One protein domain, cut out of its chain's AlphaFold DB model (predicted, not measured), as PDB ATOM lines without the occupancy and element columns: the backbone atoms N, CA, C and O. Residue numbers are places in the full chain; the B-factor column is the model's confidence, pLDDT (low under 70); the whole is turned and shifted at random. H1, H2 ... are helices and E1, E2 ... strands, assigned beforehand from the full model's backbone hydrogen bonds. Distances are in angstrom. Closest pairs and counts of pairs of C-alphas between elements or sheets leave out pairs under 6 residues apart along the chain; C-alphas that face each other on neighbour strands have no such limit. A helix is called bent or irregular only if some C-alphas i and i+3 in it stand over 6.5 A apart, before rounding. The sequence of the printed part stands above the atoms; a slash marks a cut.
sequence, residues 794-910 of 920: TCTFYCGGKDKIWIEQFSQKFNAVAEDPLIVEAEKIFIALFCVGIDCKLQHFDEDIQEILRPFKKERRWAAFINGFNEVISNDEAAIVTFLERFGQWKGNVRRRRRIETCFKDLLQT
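AT A GLANCE: This is residues 794 to 910 of the 920 residues of an uncharacterized protein of Carpinus fangiana (UniProt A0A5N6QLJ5). Picture a four-stranded twisted sheet with three helices, H1, H5 and H7, packed over one face, and a fourth, H6, packed on H7 beyond the sheet. The short helices H2, H3 and H4 only graze the sheet. The printed part has 117 residues, with seven named helices and four named strands in the order E1 H1 H2 E2 H3 H4 E3 E4 H5 H6 H7. The sheet is mixed, in the order E2 E1 E3 E4, and the class is mixed, helices and strands. The whole is compact, with a radius of gyration of the C-alphas of 14.0 A and spans of 39 by 28 by 27 A.

IN THESE COORDINATES: Find C-alpha 794 at (-5.714, -46.852, -30.202); from there strand E1 runs 23.9 A to residue 801. Helix H1, residues 804 to 818, covers 20.6 A, and H2 is residues 821 to 824. Strand E2, residues 829 to 836, starts at (-10.259, -46.746, -34.155) and is 23.0 A long. Next come H3, residues 847 to 853, H4, residues 855 to 858, E3, residues 861 to 867 and 20.7 A, and E4, residues 872 to 874. H5 is residues 877 to 885, H6 887 to 894, and H7 900 to 909, ending at C-alpha 909 (8.337, -40.346, -46.397). H4 and H6 are irregular: C-alphas 855 and 858 are 7.1 A apart, C-alphas 889 and 892 7.2 A.

HOW THE PARTS SIT: E2 and E1 are parallel, with N 797 and O 832 at 2.8 A; with H1 and H2 they form a strand-helix-strand unit, two parallel neighbours joined through helices, its crossover right-handed. E1 and E3 are antiparallel; look at N 798 and O 864, 2.8 A. E3 and E4 form a hairpin, with N 865 and O 874 at 2.8 A. In two layers, H1, H5 and H7 lie on the same face, at heights over the sheet of 9.2, 9.0 and 10.8 A. H1 touches H5 at a steep tilt of 43 degrees, closest at C-alphas 813 and 884, 6.3 A. H6, not on the sheet, touches H7, closest at C-alphas 890 and 903, 6.5 A. Every O i to N i+4 pair is within hydrogen-bond range in H3, H5 and H7; H1 has 10 of 11, H6 1 of 4, with 3 of 5 O i to N i+3 pairs, and H2 and H4 are too short for such a pair.

THE WHOLE: The C-alphas farthest apart, of Asp 839 and Arg 896, are 40.8 A apart. The printed part has no cut, and no link is long. The mean pLDDT of the printed part is 71.8; look for values under 70 at residues 836 to 858, among others.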
ATOM      1  N   THR A 794      -5.674 -47.973 -31.150       64.12
ATOM      2  CA  THR A 794      -5.714 -46.852 -30.202       64.12
ATOM      3  C   THR A 794      -4.579 -45.877 -30.537       64.12
ATOM      4  O   THR A 794      -3.437 -46.284 -30.738       64.12
ATOM      5  N   CYS A 795      -4.898 -44.592 -30.671       71.88
ATOM      6  CA  CYS A 795      -3.979 -43.521 -31.053       71.88
ATOM      7  C   CYS A 795      -4.084 -42.386 -30.036       71.88
ATOM      8  O   CYS A 795      -5.127 -41.745 -29.923       71.88
ATOM      9  N   THR A 796      -3.004 -42.098 -29.322       78.00
ATOM     10  CA  THR A 796      -3.005 -41.066 -28.286       78.00
ATOM     11  C   THR A 796      -2.071 -39.932 -28.674       78.00
ATOM     12  O   THR A 796      -0.881 -40.133 -28.915       78.00
ATOM     13  N   PHE A 797      -2.613 -38.720 -28.722       80.50
ATOM     14  CA  PHE A 797      -1.861 -37.498 -28.955       80.50
ATOM     15  C   PHE A 797      -1.690 -36.756 -27.635       80.50
ATOM     16  O   PHE A 797      -2.642 -36.542 -26.887       80.50
ATOM     17  N   TYR A 798      -0.467 -36.331 -27.363       80.81
ATOM     18  CA  TYR A 798      -0.127 -35.470 -26.243       80.81
ATOM     19  C   TYR A 798       0.305 -34.120 -26.793       80.81
ATOM     20  O   TYR A 798       1.077 -34.064 -27.749       80.81
ATOM     21  N   CYS A 799      -0.153 -33.032 -26.189       82.25
ATOM     22  CA  CYS A 799       0.374 -31.703 -26.475       82.25
ATOM     23  C   CYS A 799       0.588 -30.923 -25.180       82.25
ATOM     24  O   CYS A 799      -0.109 -31.124 -24.184       82.25
ATOM     25  N   GLY A 800       1.572 -30.032 -25.167       78.06
ATOM     26  CA  GLY A 800       1.878 -29.239 -23.986       78.06
ATOM     27  C   GLY A 800       2.860 -28.114 -24.271       78.06
ATOM     28  O   GLY A 800       3.307 -27.907 -25.397       78.06
ATOM     29  N   GLY A 801       3.170 -27.342 -23.235       74.56
ATOM     30  CA  GLY A 801       4.065 -26.190 -23.332       74.56
ATOM     31  C   GLY A 801       3.517 -24.955 -22.624       74.56
ATOM     32  O   GLY A 801       2.479 -24.987 -21.963       74.56
ATOM     33  N   LYS A 802       4.243 -23.841 -22.738       73.94
ATOM     34  CA  LYS A 802       3.867 -22.557 -22.116       73.94
ATOM     35  C   LYS A 802       2.916 -21.724 -22.978       73.94
ATOM     36  O   LYS A 802       2.346 -20.751 -22.490       73.94
ATOM     37  N   ASP A 803       2.771 -22.073 -24.252       81.12
ATOM     38  CA  ASP A 803       1.964 -21.334 -25.216       81.12
ATOM     39  C   ASP A 803       0.519 -21.855 -25.261       81.12
ATOM     40  O   ASP A 803       0.186 -22.769 -26.015       81.12
ATOM     41  N   LYS A 804      -0.346 -21.272 -24.424       78.69
ATOM     42  CA  LYS A 804      -1.760 -21.670 -24.315       78.69
ATOM     43  C   LYS A 804      -2.535 -21.500 -25.625       78.69
ATOM     44  O   LYS A 804      -3.361 -22.347 -25.944       78.69
ATOM     45  N   ILE A 805      -2.229 -20.453 -26.398       82.50
ATOM     46  CA  ILE A 805      -2.896 -20.170 -27.678       82.50
ATOM     47  C   ILE A 805      -2.597 -21.290 -28.678       82.50
ATOM     48  O   ILE A 805      -3.488 -21.756 -29.382       82.50
ATOM     49  N   TRP A 806      -1.351 -21.762 -28.712       86.56
ATOM     50  CA  TRP A 806      -0.975 -22.885 -29.565       86.56
ATOM     51  C   TRP A 806      -1.656 -24.200 -29.145       86.56
ATOM     52  O   TRP A 806      -2.134 -24.926 -30.012       86.56
ATOM     53  N   ILE A 807      -1.771 -24.486 -27.841       80.81
ATOM     54  CA  ILE A 807      -2.466 -25.691 -27.339       80.81
ATOM     55  C   ILE A 807      -3.946 -25.680 -27.750       80.81
ATOM     56  O   ILE A 807      -4.473 -26.704 -28.186       80.81
ATOM     57  N   GLU A 808      -4.613 -24.527 -27.663       80.94
ATOM     58  CA  GLU A 808      -5.998 -24.368 -28.124       80.94
ATOM     59  C   GLU A 808      -6.119 -24.596 -29.638       80.94
ATOM     60  O   GLU A 808      -6.969 -25.372 -30.076       80.94
ATOM     61  N   GLN A 809      -5.228 -24.003 -30.440       83.06
ATOM     62  CA  GLN A 809      -5.198 -24.205 -31.895       83.06
ATOM     63  C   GLN A 809      -4.918 -25.664 -32.285       83.06
ATOM     64  O   GLN A 809      -5.512 -26.179 -33.230       83.06
ATOM     65  N   PHE A 810      -4.029 -26.344 -31.559       85.25
ATOM     66  CA  PHE A 810      -3.728 -27.760 -31.758       85.25
ATOM     67  C   PHE A 810      -4.941 -28.636 -31.426       85.25
ATOM     68  O   PHE A 810      -5.310 -29.505 -32.213       85.25
ATOM     69  N   SER A 811      -5.602 -28.362 -30.299       82.50
ATOM     70  CA  SER A 811      -6.791 -29.100 -29.856       82.50
ATOM     71  C   SER A 811      -7.944 -28.954 -30.847       82.50
ATOM     72  O   SER A 811      -8.609 -29.933 -31.162       82.50
ATOM     73  N   GLN A 812      -8.140 -27.759 -31.413       83.50
ATOM     74  CA  GLN A 812      -9.136 -27.532 -32.465       83.50
ATOM     75  C   GLN A 812      -8.851 -28.363 -33.725       83.50
ATOM     76  O   GLN A 812      -9.764 -28.982 -34.267       83.50
ATOM     77  N   LYS A 813      -7.588 -28.419 -34.175       84.38
ATOM     78  CA  LYS A 813      -7.190 -29.247 -35.329       84.38
ATOM     79  C   LYS A 813      -7.378 -30.736 -35.054       84.38
ATOM     80  O   LYS A 813      -7.837 -31.454 -35.933       84.38
ATOM     81  N   PHE A 814      -7.047 -31.189 -33.848       86.81
ATOM     82  CA  PHE A 814      -7.263 -32.571 -33.430       86.81
ATOM     83  C   PHE A 814      -8.753 -32.929 -33.377       86.81
ATOM     84  O   PHE A 814      -9.153 -33.943 -33.941       86.81
ATOM     85  N   ASN A 815      -9.586 -32.088 -32.760       80.94
ATOM     86  CA  ASN A 815     -11.021 -32.350 -32.633       80.94
ATOM     87  C   ASN A 815     -11.696 -32.435 -34.006       80.94
ATOM     88  O   ASN A 815     -12.509 -33.324 -34.225       80.94
ATOM     89  N   ALA A 816     -11.279 -31.608 -34.972       83.38
ATOM     90  CA  ALA A 816     -11.760 -31.700 -36.352       83.38
ATOM     91  C   ALA A 816     -11.458 -33.057 -37.025       83.38
ATOM     92  O   ALA A 816     -12.166 -33.450 -37.949       83.38
ATOM     93  N   VAL A 817     -10.415 -33.768 -36.580       82.25
ATOM     94  CA  VAL A 817     -10.088 -35.133 -37.023       82.25
ATOM     95  C   VAL A 817     -10.884 -36.169 -36.231       82.25
ATOM     96  O   VAL A 817     -11.455 -37.079 -36.826       82.25
ATOM     97  N   ALA A 818     -10.930 -36.039 -34.903       77.69
ATOM     98  CA  ALA A 818     -11.587 -36.996 -34.013       77.69
ATOM     99  C   ALA A 818     -13.114 -37.047 -34.198       77.69
ATOM    100  O   ALA A 818     -13.709 -38.109 -34.050       77.69
ATOM    101  N   GLU A 819     -13.733 -35.915 -34.542       79.06
ATOM    102  CA  GLU A 819     -15.180 -35.780 -34.752       79.06
ATOM    103  C   GLU A 819     -15.610 -36.041 -36.209       79.06
ATOM    104  O   GLU A 819     -16.806 -36.019 -36.506       79.06
ATOM    105  N   ASP A 820     -14.675 -36.293 -37.139       81.50
ATOM    106  CA  ASP A 820     -15.037 -36.610 -38.526       81.50
ATOM    107  C   ASP A 820     -15.801 -37.949 -38.570       81.50
ATOM    108  O   ASP A 820     -15.343 -38.942 -37.989       81.50
ATOM    109  N   PRO A 821     -16.944 -38.020 -39.282       76.75
ATOM    110  CA  PRO A 821     -17.776 -39.220 -39.332       76.75
ATOM    111  C   PRO A 821     -17.015 -40.485 -39.736       76.75
ATOM    112  O   PRO A 821     -17.324 -41.558 -39.238       76.75
ATOM    113  N   LEU A 822     -15.976 -40.381 -40.575       74.50
ATOM    114  CA  LEU A 822     -15.185 -41.543 -40.994       74.50
ATOM    115  C   LEU A 822     -14.344 -42.145 -39.864       74.50
ATOM    116  O   LEU A 822     -13.994 -43.322 -39.939       74.50
ATOM    117  N   ILE A 823     -13.986 -41.343 -38.861       71.62
ATOM    118  CA  ILE A 823     -13.251 -41.788 -37.675       71.62
ATOM    119  C   ILE A 823     -14.231 -42.305 -36.621       71.62
ATOM    120  O   ILE A 823     -13.999 -43.368 -36.056       71.62
ATOM    121  N   VAL A 824     -15.352 -41.609 -36.413       66.50
ATOM    122  CA  VAL A 824     -16.367 -41.988 -35.414       66.50
ATOM    123  C   VAL A 824     -17.121 -43.264 -35.813       66.50
ATOM    124  O   VAL A 824     -17.392 -44.107 -34.962       66.50
ATOM    125  N   GLU A 825     -17.433 -43.452 -37.099       64.44
ATOM    126  CA  GLU A 825     -18.082 -44.670 -37.615       64.44
ATOM    127  C   GLU A 825     -17.119 -45.867 -37.697       64.44
ATOM    128  O   GLU A 825     -17.545 -47.015 -37.858       64.44
ATOM    129  N   ALA A 826     -15.808 -45.633 -37.588       62.44
ATOM    130  CA  ALA A 826     -14.828 -46.703 -37.553       62.44
ATOM    131  C   ALA A 826     -14.792 -47.326 -36.148       62.44
ATOM    132  O   ALA A 826     -13.958 -46.973 -35.324       62.44
ATOM    133  N   GLU A 827     -15.634 -48.342 -35.908       54.72
ATOM    134  CA  GLU A 827     -15.749 -49.091 -34.633       54.72
ATOM    135  C   GLU A 827     -14.423 -49.676 -34.084       54.72
ATOM    136  O   GLU A 827     -14.378 -50.218 -32.981       54.72
ATOM    137  N   LYS A 828     -13.332 -49.605 -34.857       59.62
ATOM    138  CA  LYS A 828     -12.012 -50.171 -34.545       59.62
ATOM    139  C   LYS A 828     -10.912 -49.124 -34.359       59.62
ATOM    140  O   LYS A 828      -9.755 -49.523 -34.265       59.62
ATOM    141  N   ILE A 829     -11.233 -47.829 -34.335       65.00
ATOM    142  CA  ILE A 829     -10.259 -46.746 -34.155       65.00
ATOM    143  C   ILE A 829     -10.670 -45.902 -32.952       65.00
ATOM    144  O   ILE A 829     -11.781 -45.390 -32.888       65.00
ATOM    145  N   PHE A 830      -9.756 -45.732 -32.004       65.69
ATOM    146  CA  PHE A 830      -9.944 -44.877 -30.841       65.69
ATOM    147  C   PHE A 830      -8.832 -43.836 -30.799       65.69
ATOM    148  O   PHE A 830      -7.659 -44.194 -30.713       65.69
ATOM    149  N   ILE A 831      -9.188 -42.553 -30.863       72.25
ATOM    150  CA  ILE A 831      -8.220 -41.454 -30.825       72.25
ATOM    151  C   ILE A 831      -8.483 -40.584 -29.596       72.25
ATOM    152  O   ILE A 831      -9.619 -40.181 -29.362       72.25
ATOM    153  N   ALA A 832      -7.441 -40.277 -28.826       72.00
ATOM    154  CA  ALA A 832      -7.527 -39.431 -27.635       72.00
ATOM    155  C   ALA A 832      -6.482 -38.305 -27.659       72.00
ATOM    156  O   ALA A 832      -5.376 -38.492 -28.170       72.00
ATOM    157  N   LEU A 833      -6.826 -37.152 -27.075       75.00
ATOM    158  CA  LEU A 833      -5.930 -36.010 -26.883       75.00
ATOM    159  C   LEU A 833      -5.758 -35.709 -25.394       75.00
ATOM    160  O   LEU A 833      -6.739 -35.548 -24.670       75.00
ATOM    161  N   PHE A 834      -4.507 -35.548 -24.964       74.31
ATOM    162  CA  PHE A 834      -4.153 -35.123 -23.614       74.31
ATOM    163  C   PHE A 834      -3.329 -33.835 -23.644       74.31
ATOM    164  O   PHE A 834      -2.194 -33.807 -24.123       74.31
ATOM    165  N   CYS A 835      -3.892 -32.768 -23.075       71.00
ATOM    166  CA  CYS A 835      -3.227 -31.474 -22.950       71.00
ATOM    167  C   CYS A 835      -2.505 -31.374 -21.599       71.00
ATOM    168  O   CYS A 835      -3.134 -31.294 -20.543       71.00
ATOM    169  N   VAL A 836      -1.175 -31.342 -21.616       68.50
ATOM    170  CA  VAL A 836      -0.342 -31.229 -20.415       68.50
ATOM    171  C   VAL A 836      -0.077 -29.751 -20.119       68.50
ATOM    172  O   VAL A 836       0.811 -29.122 -20.700       68.50
ATOM    173  N   GLY A 837      -0.873 -29.175 -19.212       57.22
ATOM    174  CA  GLY A 837      -0.709 -27.794 -18.743       57.22
ATOM    175  C   GLY A 837       0.441 -27.615 -17.741       57.22
ATOM    176  O   GLY A 837       0.906 -28.581 -17.137       57.22
ATOM    177  N   ILE A 838       0.863 -26.363 -17.506       50.00
ATOM    178  CA  ILE A 838       1.915 -25.997 -16.523       50.00
ATOM    179  C   ILE A 838       1.595 -26.537 -15.109       50.00
ATOM    180  O   ILE A 838       2.514 -26.866 -14.359       50.00
ATOM    181  N   ASP A 839       0.307 -26.710 -14.791       44.81
ATOM    182  CA  ASP A 839      -0.186 -27.171 -13.487       44.81
ATOM    183  C   ASP A 839      -0.505 -28.682 -13.428       44.81
ATOM    184  O   ASP A 839      -0.866 -29.205 -12.372       44.81
ATOM    185  N   CYS A 840      -0.347 -29.423 -14.535       47.91
ATOM    186  CA  CYS A 840      -0.566 -30.870 -14.555       47.91
ATOM    187  C   CYS A 840       0.640 -31.611 -13.956       47.91
ATOM    188  O   CYS A 840       1.728 -31.682 -14.539       47.91
ATOM    189  N   LYS A 841       0.458 -32.204 -12.771       49.34
ATOM    190  CA  LYS A 841       1.456 -33.096 -12.168       49.34
ATOM    191  C   LYS A 841       1.476 -34.418 -12.942       49.34
ATOM    192  O   LYS A 841       0.498 -35.157 -12.896       49.34
ATOM    193  N   LEU A 842       2.616 -34.725 -13.576       50.09
ATOM    194  CA  LEU A 842       2.885 -35.968 -14.329       50.09
ATOM    195  C   LEU A 842       2.580 -37.265 -13.555       50.09
ATOM    196  O   LEU A 842       2.428 -38.294 -14.188       50.09
ATOM    197  N   GLN A 843       2.416 -37.200 -12.228       50.72
ATOM    198  CA  GLN A 843       2.044 -38.311 -11.337       50.72
ATOM    199  C   GLN A 843       0.718 -39.020 -11.687       50.72
ATOM    200  O   GLN A 843       0.397 -40.013 -11.047       50.72
ATOM    201  N   HIS A 844      -0.049 -38.512 -12.655       44.19
ATOM    202  CA  HIS A 844      -1.295 -39.121 -13.138       44.19
ATOM    203  C   HIS A 844      -1.118 -39.981 -14.403       44.19
ATOM    204  O   HIS A 844      -2.102 -40.535 -14.877       44.19
ATOM    205  N   PHE A 845       0.093 -40.075 -14.965       53.81
ATOM    206  CA  PHE A 845       0.392 -40.906 -16.140       53.81
ATOM    207  C   PHE A 845       1.229 -42.131 -15.753       53.81
ATOM    208  O   PHE A 845       1.951 -42.079 -14.757       53.81
ATOM    209  N   ASP A 846       1.175 -43.202 -16.548       56.41
ATOM    210  CA  ASP A 846       2.050 -44.374 -16.386       56.41
ATOM    211  C   ASP A 846       3.540 -43.985 -16.459       56.41
ATOM    212  O   ASP A 846       3.904 -43.036 -17.161       56.41
ATOM    213  N   GLU A 847       4.405 -44.699 -15.726       58.03
ATOM    214  CA  GLU A 847       5.840 -44.374 -15.593       58.03
ATOM    215  C   GLU A 847       6.558 -44.264 -16.951       58.03
ATOM    216  O   GLU A 847       7.339 -43.331 -17.149       58.03
ATOM    217  N   ASP A 848       6.204 -45.116 -17.916       60.00
ATOM    218  CA  ASP A 848       6.764 -45.105 -19.276       60.00
ATOM    219  C   ASP A 848       6.424 -43.806 -20.033       60.00
ATOM    220  O   ASP A 848       7.278 -43.172 -20.657       60.00
ATOM    221  N   ILE A 849       5.174 -43.343 -19.920       63.47
ATOM    222  CA  ILE A 849       4.712 -42.085 -20.524       63.47
ATOM    223  C   ILE A 849       5.340 -40.886 -19.799       63.47
ATOM    224  O   ILE A 849       5.687 -39.884 -20.429       63.47
ATOM    225  N   GLN A 850       5.545 -40.978 -18.482       64.75
ATOM    226  CA  GLN A 850       6.243 -39.934 -17.734       64.75
ATOM    227  C   GLN A 850       7.701 -39.777 -18.178       64.75
ATOM    228  O   GLN A 850       8.164 -38.636 -18.259       64.75
ATOM    229  N   GLU A 851       8.421 -40.868 -18.471       66.06
ATOM    230  CA  GLU A 851       9.782 -40.801 -19.021       66.06
ATOM    231  C   GLU A 851       9.809 -40.158 -20.408       66.06
ATOM    232  O   GLU A 851      10.613 -39.248 -20.634       66.06
ATOM    233  N   ILE A 852       8.889 -40.547 -21.297       65.81
ATOM    234  CA  ILE A 852       8.781 -40.000 -22.658       65.81
ATOM    235  C   ILE A 852       8.500 -38.492 -22.639       65.81
ATOM    236  O   ILE A 852       9.088 -37.738 -23.413       65.81
ATOM    237  N   LEU A 853       7.622 -38.024 -21.746       67.69
ATOM    238  CA  LEU A 853       7.192 -36.620 -21.689       67.69
ATOM    239  C   LEU A 853       8.120 -35.719 -20.846       67.69
ATOM    240  O   LEU A 853       8.022 -34.487 -20.894       67.69
ATOM    241  N   ARG A 854       9.046 -36.303 -20.071       69.56
ATOM    242  CA  ARG A 854       9.980 -35.587 -19.177       69.56
ATOM    243  C   ARG A 854      10.870 -34.541 -19.872       69.56
ATOM    244  O   ARG A 854      11.047 -33.473 -19.274       69.56
ATOM    245  N   PRO A 855      11.428 -34.786 -21.077       66.44
ATOM    246  CA  PRO A 855      12.306 -33.834 -21.766       66.44
ATOM    247  C   PRO A 855      11.566 -32.561 -22.198       66.44
ATOM    248  O   PRO A 855      12.086 -31.455 -22.056       66.44
ATOM    249  N   PHE A 856      10.310 -32.711 -22.623       67.06
ATOM    250  CA  PHE A 856       9.511 -31.657 -23.253       67.06
ATOM    251  C   PHE A 856       8.891 -30.666 -22.256       67.06
ATOM    252  O   PHE A 856       8.405 -29.595 -22.616       67.06
ATOM    253  N   LYS A 857       8.979 -30.958 -20.950       63.00
ATOM    254  CA  LYS A 857       8.397 -30.155 -19.858       63.00
ATOM    255  C   LYS A 857       8.880 -28.696 -19.809       63.00
ATOM    256  O   LYS A 857       8.232 -27.851 -19.192       63.00
ATOM    257  N   LYS A 858      10.046 -28.407 -20.398       63.34
ATOM    258  CA  LYS A 858      10.651 -27.063 -20.442       63.34
ATOM    259  C   LYS A 858      10.447 -26.348 -21.777       63.34
ATOM    260  O   LYS A 858      10.773 -25.162 -21.864       63.34
ATOM    261  N   GLU A 859       9.922 -27.034 -22.786       71.38
ATOM    262  CA  GLU A 859       9.751 -26.483 -24.125       71.38
ATOM    263  C   GLU A 859       8.561 -25.522 -24.192       71.38
ATOM    264  O   GLU A 859       7.604 -25.590 -23.413       71.38
ATOM    265  N   ARG A 860       8.645 -24.555 -25.110       73.38
ATOM    266  CA  ARG A 860       7.597 -23.540 -25.271       73.38
ATOM    267  C   ARG A 860       6.319 -24.155 -25.851       73.38
ATOM    268  O   ARG A 860       5.237 -23.718 -25.457       73.38
ATOM    269  N   ARG A 861       6.465 -25.142 -26.738       82.31
ATOM    270  CA  ARG A 861       5.433 -25.920 -27.438       82.31
ATOM    271  C   ARG A 861       6.014 -27.303 -27.716       82.31
ATOM    272  O   ARG A 861       7.205 -27.378 -27.997       82.31
ATOM    273  N   TRP A 862       5.205 -28.348 -27.608       83.56
ATOM    274  CA  TRP A 862       5.581 -29.705 -27.993       83.56
ATOM    275  C   TRP A 862       4.331 -30.558 -28.227       83.56
ATOM    276  O   TRP A 862       3.280 -30.323 -27.620       83.56
ATOM    277  N   ALA A 863       4.455 -31.569 -29.085       82.56
ATOM    278  CA  ALA A 863       3.449 -32.604 -29.286       82.56
ATOM    279  C   ALA A 863       4.118 -33.975 -29.412       82.56
ATOM    280  O   ALA A 863       5.220 -34.083 -29.939       82.56
ATOM    281  N   ALA A 864       3.439 -35.021 -28.953       81.62
ATOM    282  CA  ALA A 864       3.861 -36.400 -29.138       81.62
ATOM    283  C   ALA A 864       2.681 -37.245 -29.616       81.62
ATOM    284  O   ALA A 864       1.569 -37.123 -29.104       81.62
ATOM    285  N   PHE A 865       2.929 -38.106 -30.594       83.12
ATOM    286  CA  PHE A 865       1.979 -39.091 -31.083       83.12
ATOM    287  C   PHE A 865       2.448 -40.479 -30.649       83.12
ATOM    288  O   PHE A 865       3.559 -40.895 -30.980       83.12
ATOM    289  N   ILE A 866       1.602 -41.173 -29.892       76.19
ATOM    290  CA  ILE A 866       1.883 -42.470 -29.283       76.19
ATOM    291  C   ILE A 866       0.793 -43.456 -29.714       76.19
ATOM    292  O   ILE A 866      -0.395 -43.120 -29.720       76.19
ATOM    293  N   ASN A 867       1.186 -44.665 -30.107       71.50
ATOM    294  CA  ASN A 867       0.233 -45.707 -30.487       71.50
ATOM    295  C   ASN A 867      -0.286 -46.487 -29.261       71.50
ATOM    296  O   ASN A 867       0.157 -46.297 -28.130       71.50
ATOM    297  N   GLY A 868      -1.215 -47.410 -29.499       57.25
ATOM    298  CA  GLY A 868      -1.846 -48.260 -28.486       57.25
ATOM    299  C   GLY A 868      -0.935 -49.188 -27.691       57.25
ATOM    300  O   GLY A 868      -1.409 -49.870 -26.786       57.25
ATOM    301  N   PHE A 869       0.352 -49.229 -28.038       56.25
ATOM    302  CA  PHE A 869       1.392 -50.019 -27.389       56.25
ATOM    303  C   PHE A 869       2.376 -49.150 -26.597       56.25
ATOM    304  O   PHE A 869       3.444 -49.627 -26.223       56.25
ATOM    305  N   ASN A 870       2.036 -47.878 -26.367       58.53
ATOM    306  CA  ASN A 870       2.901 -46.876 -25.746       58.53
ATOM    307  C   ASN A 870       4.224 -46.642 -26.507       58.53
ATOM    308  O   ASN A 870       5.190 -46.130 -25.944       58.53
ATOM    309  N   GLU A 871       4.269 -46.964 -27.806       66.19
ATOM    310  CA  GLU A 871       5.410 -46.673 -28.674       66.19
ATOM    311  C   GLU A 871       5.285 -45.256 -29.249       66.19
ATOM    312  O   GLU A 871       4.243 -44.865 -29.787       66.19
ATOM    313  N   VAL A 872       6.361 -44.471 -29.140       69.25
ATOM    314  CA  VAL A 872       6.412 -43.108 -29.681       69.25
ATOM    315  C   VAL A 872       6.531 -43.175 -31.198       69.25
ATOM    316  O   VAL A 872       7.570 -43.546 -31.739       69.25
ATOM    317  N   ILE A 873       5.472 -42.762 -31.888       73.81
ATOM    318  CA  ILE A 873       5.436 -42.689 -33.350       73.81
ATOM    319  C   ILE A 873       6.131 -41.423 -33.848       73.81
ATOM    320  O   ILE A 873       6.832 -41.456 -34.858       73.81
ATOM    321  N   SER A 874       5.944 -40.306 -33.144       75.25
ATOM    322  CA  SER A 874       6.696 -39.071 -33.368       75.25
ATOM    323  C   SER A 874       6.606 -38.145 -32.162       75.25
ATOM    324  O   SER A 874       5.611 -38.142 -31.441       75.25
ATOM    325  N   ASN A 875       7.638 -37.335 -31.972       73.31
ATOM    326  CA  ASN A 875       7.714 -36.238 -31.009       73.31
ATOM    327  C   ASN A 875       8.017 -34.886 -31.689       73.31
ATOM    328  O   ASN A 875       8.340 -33.912 -31.012       73.31
ATOM    329  N   ASP A 876       7.938 -34.825 -33.023       78.69
ATOM    330  CA  ASP A 876       8.147 -33.601 -33.797       78.69
ATOM    331  C   ASP A 876       6.827 -32.825 -33.933       78.69
ATOM    332  O   ASP A 876       5.886 -33.253 -34.612       78.69
ATOM    333  N   GLU A 877       6.778 -31.652 -33.292       80.75
ATOM    334  CA  GLU A 877       5.645 -30.724 -33.325       80.75
ATOM    335  C   GLU A 877       5.199 -30.408 -34.761       80.75
ATOM    336  O   GLU A 877       4.010 -30.493 -35.077       80.75
ATOM    337  N   ALA A 878       6.138 -30.061 -35.646       79.75
ATOM    338  CA  ALA A 878       5.826 -29.595 -36.992       79.75
ATOM    339  C   ALA A 878       5.269 -30.732 -37.856       79.75
ATOM    340  O   ALA A 878       4.306 -30.534 -38.607       79.75
ATOM    341  N   ALA A 879       5.823 -31.935 -37.704       82.25
ATOM    342  CA  ALA A 879       5.337 -33.147 -38.352       82.25
ATOM    343  C   ALA A 879       3.903 -33.494 -37.926       82.25
ATOM    344  O   ALA A 879       3.046 -33.750 -38.774       82.25
ATOM    345  N   ILE A 880       3.622 -33.463 -36.619       84.81
ATOM    346  CA  ILE A 880       2.307 -33.815 -36.067       84.81
ATOM    347  C   ILE A 880       1.254 -32.773 -36.458       84.81
ATOM    348  O   ILE A 880       0.159 -33.136 -36.888       84.81
ATOM    349  N   VAL A 881       1.585 -31.482 -36.389       83.75
ATOM    350  CA  VAL A 881       0.675 -30.413 -36.827       83.75
ATOM    351  C   VAL A 881       0.377 -30.531 -38.323       83.75
ATOM    352  O   VAL A 881      -0.790 -30.491 -38.713       83.75
ATOM    353  N   THR A 882       1.399 -30.749 -39.156       84.12
ATOM    354  CA  THR A 882       1.225 -30.925 -40.609       84.12
ATOM    355  C   THR A 882       0.366 -32.150 -40.928       84.12
ATOM    356  O   THR A 882      -0.461 -32.112 -41.841       84.12
ATOM    357  N   PHE A 883       0.525 -33.236 -40.169       85.56
ATOM    358  CA  PHE A 883      -0.290 -34.437 -40.317       85.56
ATOM    359  C   PHE A 883      -1.774 -34.170 -40.037       85.56
ATOM    360  O   PHE A 883      -2.621 -34.562 -40.844       85.56
ATOM    361  N   LEU A 884      -2.088 -33.465 -38.943       85.50
ATOM    362  CA  LEU A 884      -3.464 -33.090 -38.599       85.50
ATOM    363  C   LEU A 884      -4.067 -32.124 -39.634       85.50
ATOM    364  O   LEU A 884      -5.209 -32.299 -40.049       85.50
ATOM    365  N   GLU A 885      -3.298 -31.149 -40.130       84.75
ATOM    366  CA  GLU A 885      -3.763 -30.207 -41.164       84.75
ATOM    367  C   GLU A 885      -4.067 -30.885 -42.503       84.75
ATOM    368  O   GLU A 885      -5.007 -30.511 -43.208       84.75
ATOM    369  N   ARG A 886      -3.295 -31.914 -42.862       84.62
ATOM    370  CA  ARG A 886      -3.475 -32.669 -44.108       84.62
ATOM    371  C   ARG A 886      -4.501 -33.795 -43.991       84.62
ATOM    372  O   ARG A 886      -4.555 -34.636 -44.886       84.62
ATOM    373  N   PHE A 887      -5.355 -33.799 -42.963       83.44
ATOM    374  CA  PHE A 887      -6.381 -34.828 -42.756       83.44
ATOM    375  C   PHE A 887      -7.225 -35.120 -44.003       83.44
ATOM    376  O   PHE A 887      -7.426 -36.280 -44.363       83.44
ATOM    377  N   GLY A 888      -7.621 -34.087 -44.753       79.00
ATOM    378  CA  GLY A 888      -8.356 -34.249 -46.013       79.00
ATOM    379  C   GLY A 888      -7.647 -35.111 -47.072       79.00
ATOM    380  O   GLY A 888      -8.320 -35.701 -47.912       79.00
ATOM    381  N   GLN A 889      -6.314 -35.220 -47.020       79.88
ATOM    382  CA  GLN A 889      -5.490 -35.957 -47.985       79.88
ATOM    383  C   GLN A 889      -5.321 -37.441 -47.625       79.88
ATOM    384  O   GLN A 889      -5.170 -38.266 -48.524       79.88
ATOM    385  N   TRP A 890      -5.368 -37.802 -46.336       80.62
ATOM    386  CA  TRP A 890      -5.150 -39.184 -45.883       80.62
ATOM    387  C   TRP A 890      -6.385 -39.866 -45.288       80.62
ATOM    388  O   TRP A 890      -6.404 -41.095 -45.212       80.62
ATOM    389  N   LYS A 891      -7.459 -39.135 -44.958       79.81
ATOM    390  CA  LYS A 891      -8.685 -39.719 -44.377       79.81
ATOM    391  C   LYS A 891      -9.313 -40.835 -45.219       79.81
ATOM    392  O   LYS A 891      -9.840 -41.807 -44.688       79.81
ATOM    393  N   GLY A 892      -9.184 -40.764 -46.548       69.00
ATOM    394  CA  GLY A 892      -9.651 -41.817 -47.459       69.00
ATOM    395  C   GLY A 892      -8.879 -43.141 -47.346       69.00
ATOM    396  O   GLY A 892      -9.412 -44.191 -47.707       69.00
ATOM    397  N   ASN A 893      -7.650 -43.125 -46.825       70.19
ATOM    398  CA  ASN A 893      -6.833 -44.326 -46.632       70.19
ATOM    399  C   ASN A 893      -7.207 -45.087 -45.353       70.19
ATOM    400  O   ASN A 893      -7.095 -46.313 -45.335       70.19
ATOM    401  N   VAL A 894      -7.761 -44.398 -44.351       67.00
ATOM    402  CA  VAL A 894      -8.360 -45.021 -43.157       67.00
ATOM    403  C   VAL A 894      -9.539 -45.920 -43.559       67.00
ATOM    404  O   VAL A 894      -9.645 -47.062 -43.118       67.00
ATOM    405  N   ARG A 895     -10.345 -45.482 -44.542       59.12
ATOM    406  CA  ARG A 895     -11.440 -46.276 -45.139       59.12
ATOM    407  C   ARG A 895     -10.960 -47.569 -45.815       59.12
ATOM    408  O   ARG A 895     -11.705 -48.542 -45.880       59.12
ATOM    409  N   ARG A 896      -9.711 -47.612 -46.293       58.75
ATOM    410  CA  ARG A 896      -9.080 -48.813 -46.876       58.75
ATOM    411  C   ARG A 896      -8.461 -49.738 -45.816       58.75
ATOM    412  O   ARG A 896      -7.659 -50.598 -46.168       58.75
ATOM    413  N   ARG A 897      -8.831 -49.571 -44.537       57.09
ATOM    414  CA  ARG A 897      -8.313 -50.315 -43.374       57.09
ATOM    415  C   ARG A 897      -6.803 -50.158 -43.154       57.09
ATOM    416  O   ARG A 897      -6.175 -51.046 -42.581       57.09
ATOM    417  N   ARG A 898      -6.206 -49.048 -43.606       63.44
ATOM    418  CA  ARG A 898      -4.835 -48.703 -43.203       63.44
ATOM    419  C   ARG A 898      -4.857 -48.041 -41.833       63.44
ATOM    420  O   ARG A 898      -5.718 -47.201 -41.579       63.44
ATOM    421  N   ARG A 899      -3.883 -48.410 -40.998       70.06
ATOM    422  CA  ARG A 899      -3.671 -47.810 -39.681       70.06
ATOM    423  C   ARG A 899      -3.312 -46.330 -39.813       70.06
ATOM    424  O   ARG A 899      -2.588 -45.957 -40.741       70.06
ATOM    425  N   ILE A 900      -3.783 -45.500 -38.889       77.00
ATOM    426  CA  ILE A 900      -3.430 -44.075 -38.784       77.00
ATOM    427  C   ILE A 900      -1.916 -43.918 -38.636       77.00
ATOM    428  O   ILE A 900      -1.325 -43.050 -39.277       77.00
ATOM    429  N   GLU A 901      -1.270 -44.818 -37.892       74.69
ATOM    430  CA  GLU A 901       0.192 -44.872 -37.790       74.69
ATOM    431  C   GLU A 901       0.871 -45.033 -39.165       74.69
ATOM    432  O   GLU A 901       1.858 -44.364 -39.473       74.69
ATOM    433  N   THR A 902       0.328 -45.898 -40.029       75.06
ATOM    434  CA  THR A 902       0.854 -46.109 -41.385       75.06
ATOM    435  C   THR A 902       0.641 -44.873 -42.256       75.06
ATOM    436  O   THR A 902       1.554 -44.462 -42.964       75.06
ATOM    437  N   CYS A 903      -0.526 -44.229 -42.155       77.88
ATOM    438  CA  CYS A 903      -0.803 -42.969 -42.848       77.88
ATOM    439  C   CYS A 903       0.162 -41.851 -42.421       77.88
ATOM    440  O   CYS A 903       0.593 -41.068 -43.264       77.88
ATOM    441  N   PHE A 904       0.525 -41.794 -41.136       80.88
ATOM    442  CA  PHE A 904       1.502 -40.844 -40.606       80.88
ATOM    443  C   PHE A 904       2.902 -41.086 -41.187       80.88
ATOM    444  O   PHE A 904       3.534 -40.159 -41.697       80.88
ATOM    445  N   LYS A 905       3.366 -42.344 -41.187       77.19
ATOM    446  CA  LYS A 905       4.676 -42.735 -41.741       77.19
ATOM    447  C   LYS A 905       4.774 -42.483 -43.254       77.19
ATOM    448  O   LYS A 905       5.787 -41.953 -43.709       77.19
ATOM    449  N   ASP A 906       3.717 -42.773 -44.015       75.00
ATOM    450  CA  ASP A 906       3.657 -42.526 -45.464       75.00
ATOM    451  C   ASP A 906       3.769 -41.019 -45.792       75.00
ATOM    452  O   ASP A 906       4.482 -40.628 -46.721       75.00
ATOM    453  N   LEU A 907       3.117 -40.159 -44.999       73.00
ATOM    454  CA  LEU A 907       3.141 -38.697 -45.159       73.00
ATOM    455  C   LEU A 907       4.501 -38.064 -44.846       73.00
ATOM    456  O   LEU A 907       4.835 -37.033 -45.427       73.00
ATOM    457  N   LEU A 908       5.285 -38.675 -43.956       68.56
ATOM    458  CA  LEU A 908       6.647 -38.230 -43.660       68.56
ATOM    459  C   LEU A 908       7.657 -38.667 -44.725       68.56
ATOM    460  O   LEU A 908       8.609 -37.940 -44.995       68.56
ATOM    461  N   GLN A 909       7.451 -39.832 -45.344       63.19
ATOM    462  CA  GLN A 909       8.337 -40.346 -46.397       63.19
ATOM    463  C   GLN A 909       8.056 -39.733 -47.776       63.19
ATOM    464  O   GLN A 909       8.946 -39.691 -48.624       63.19
ATOM    465  N   THR A 910       6.839 -39.237 -48.014       55.47
ATOM    466  CA  THR A 910       6.422 -38.670 -49.300       55.47
ATOM    467  C   THR A 910       5.918 -37.237 -49.107       55.47
ATOM    468  O   THR A 910       4.775 -37.002 -48.733       55.47
TER     469      THR A 910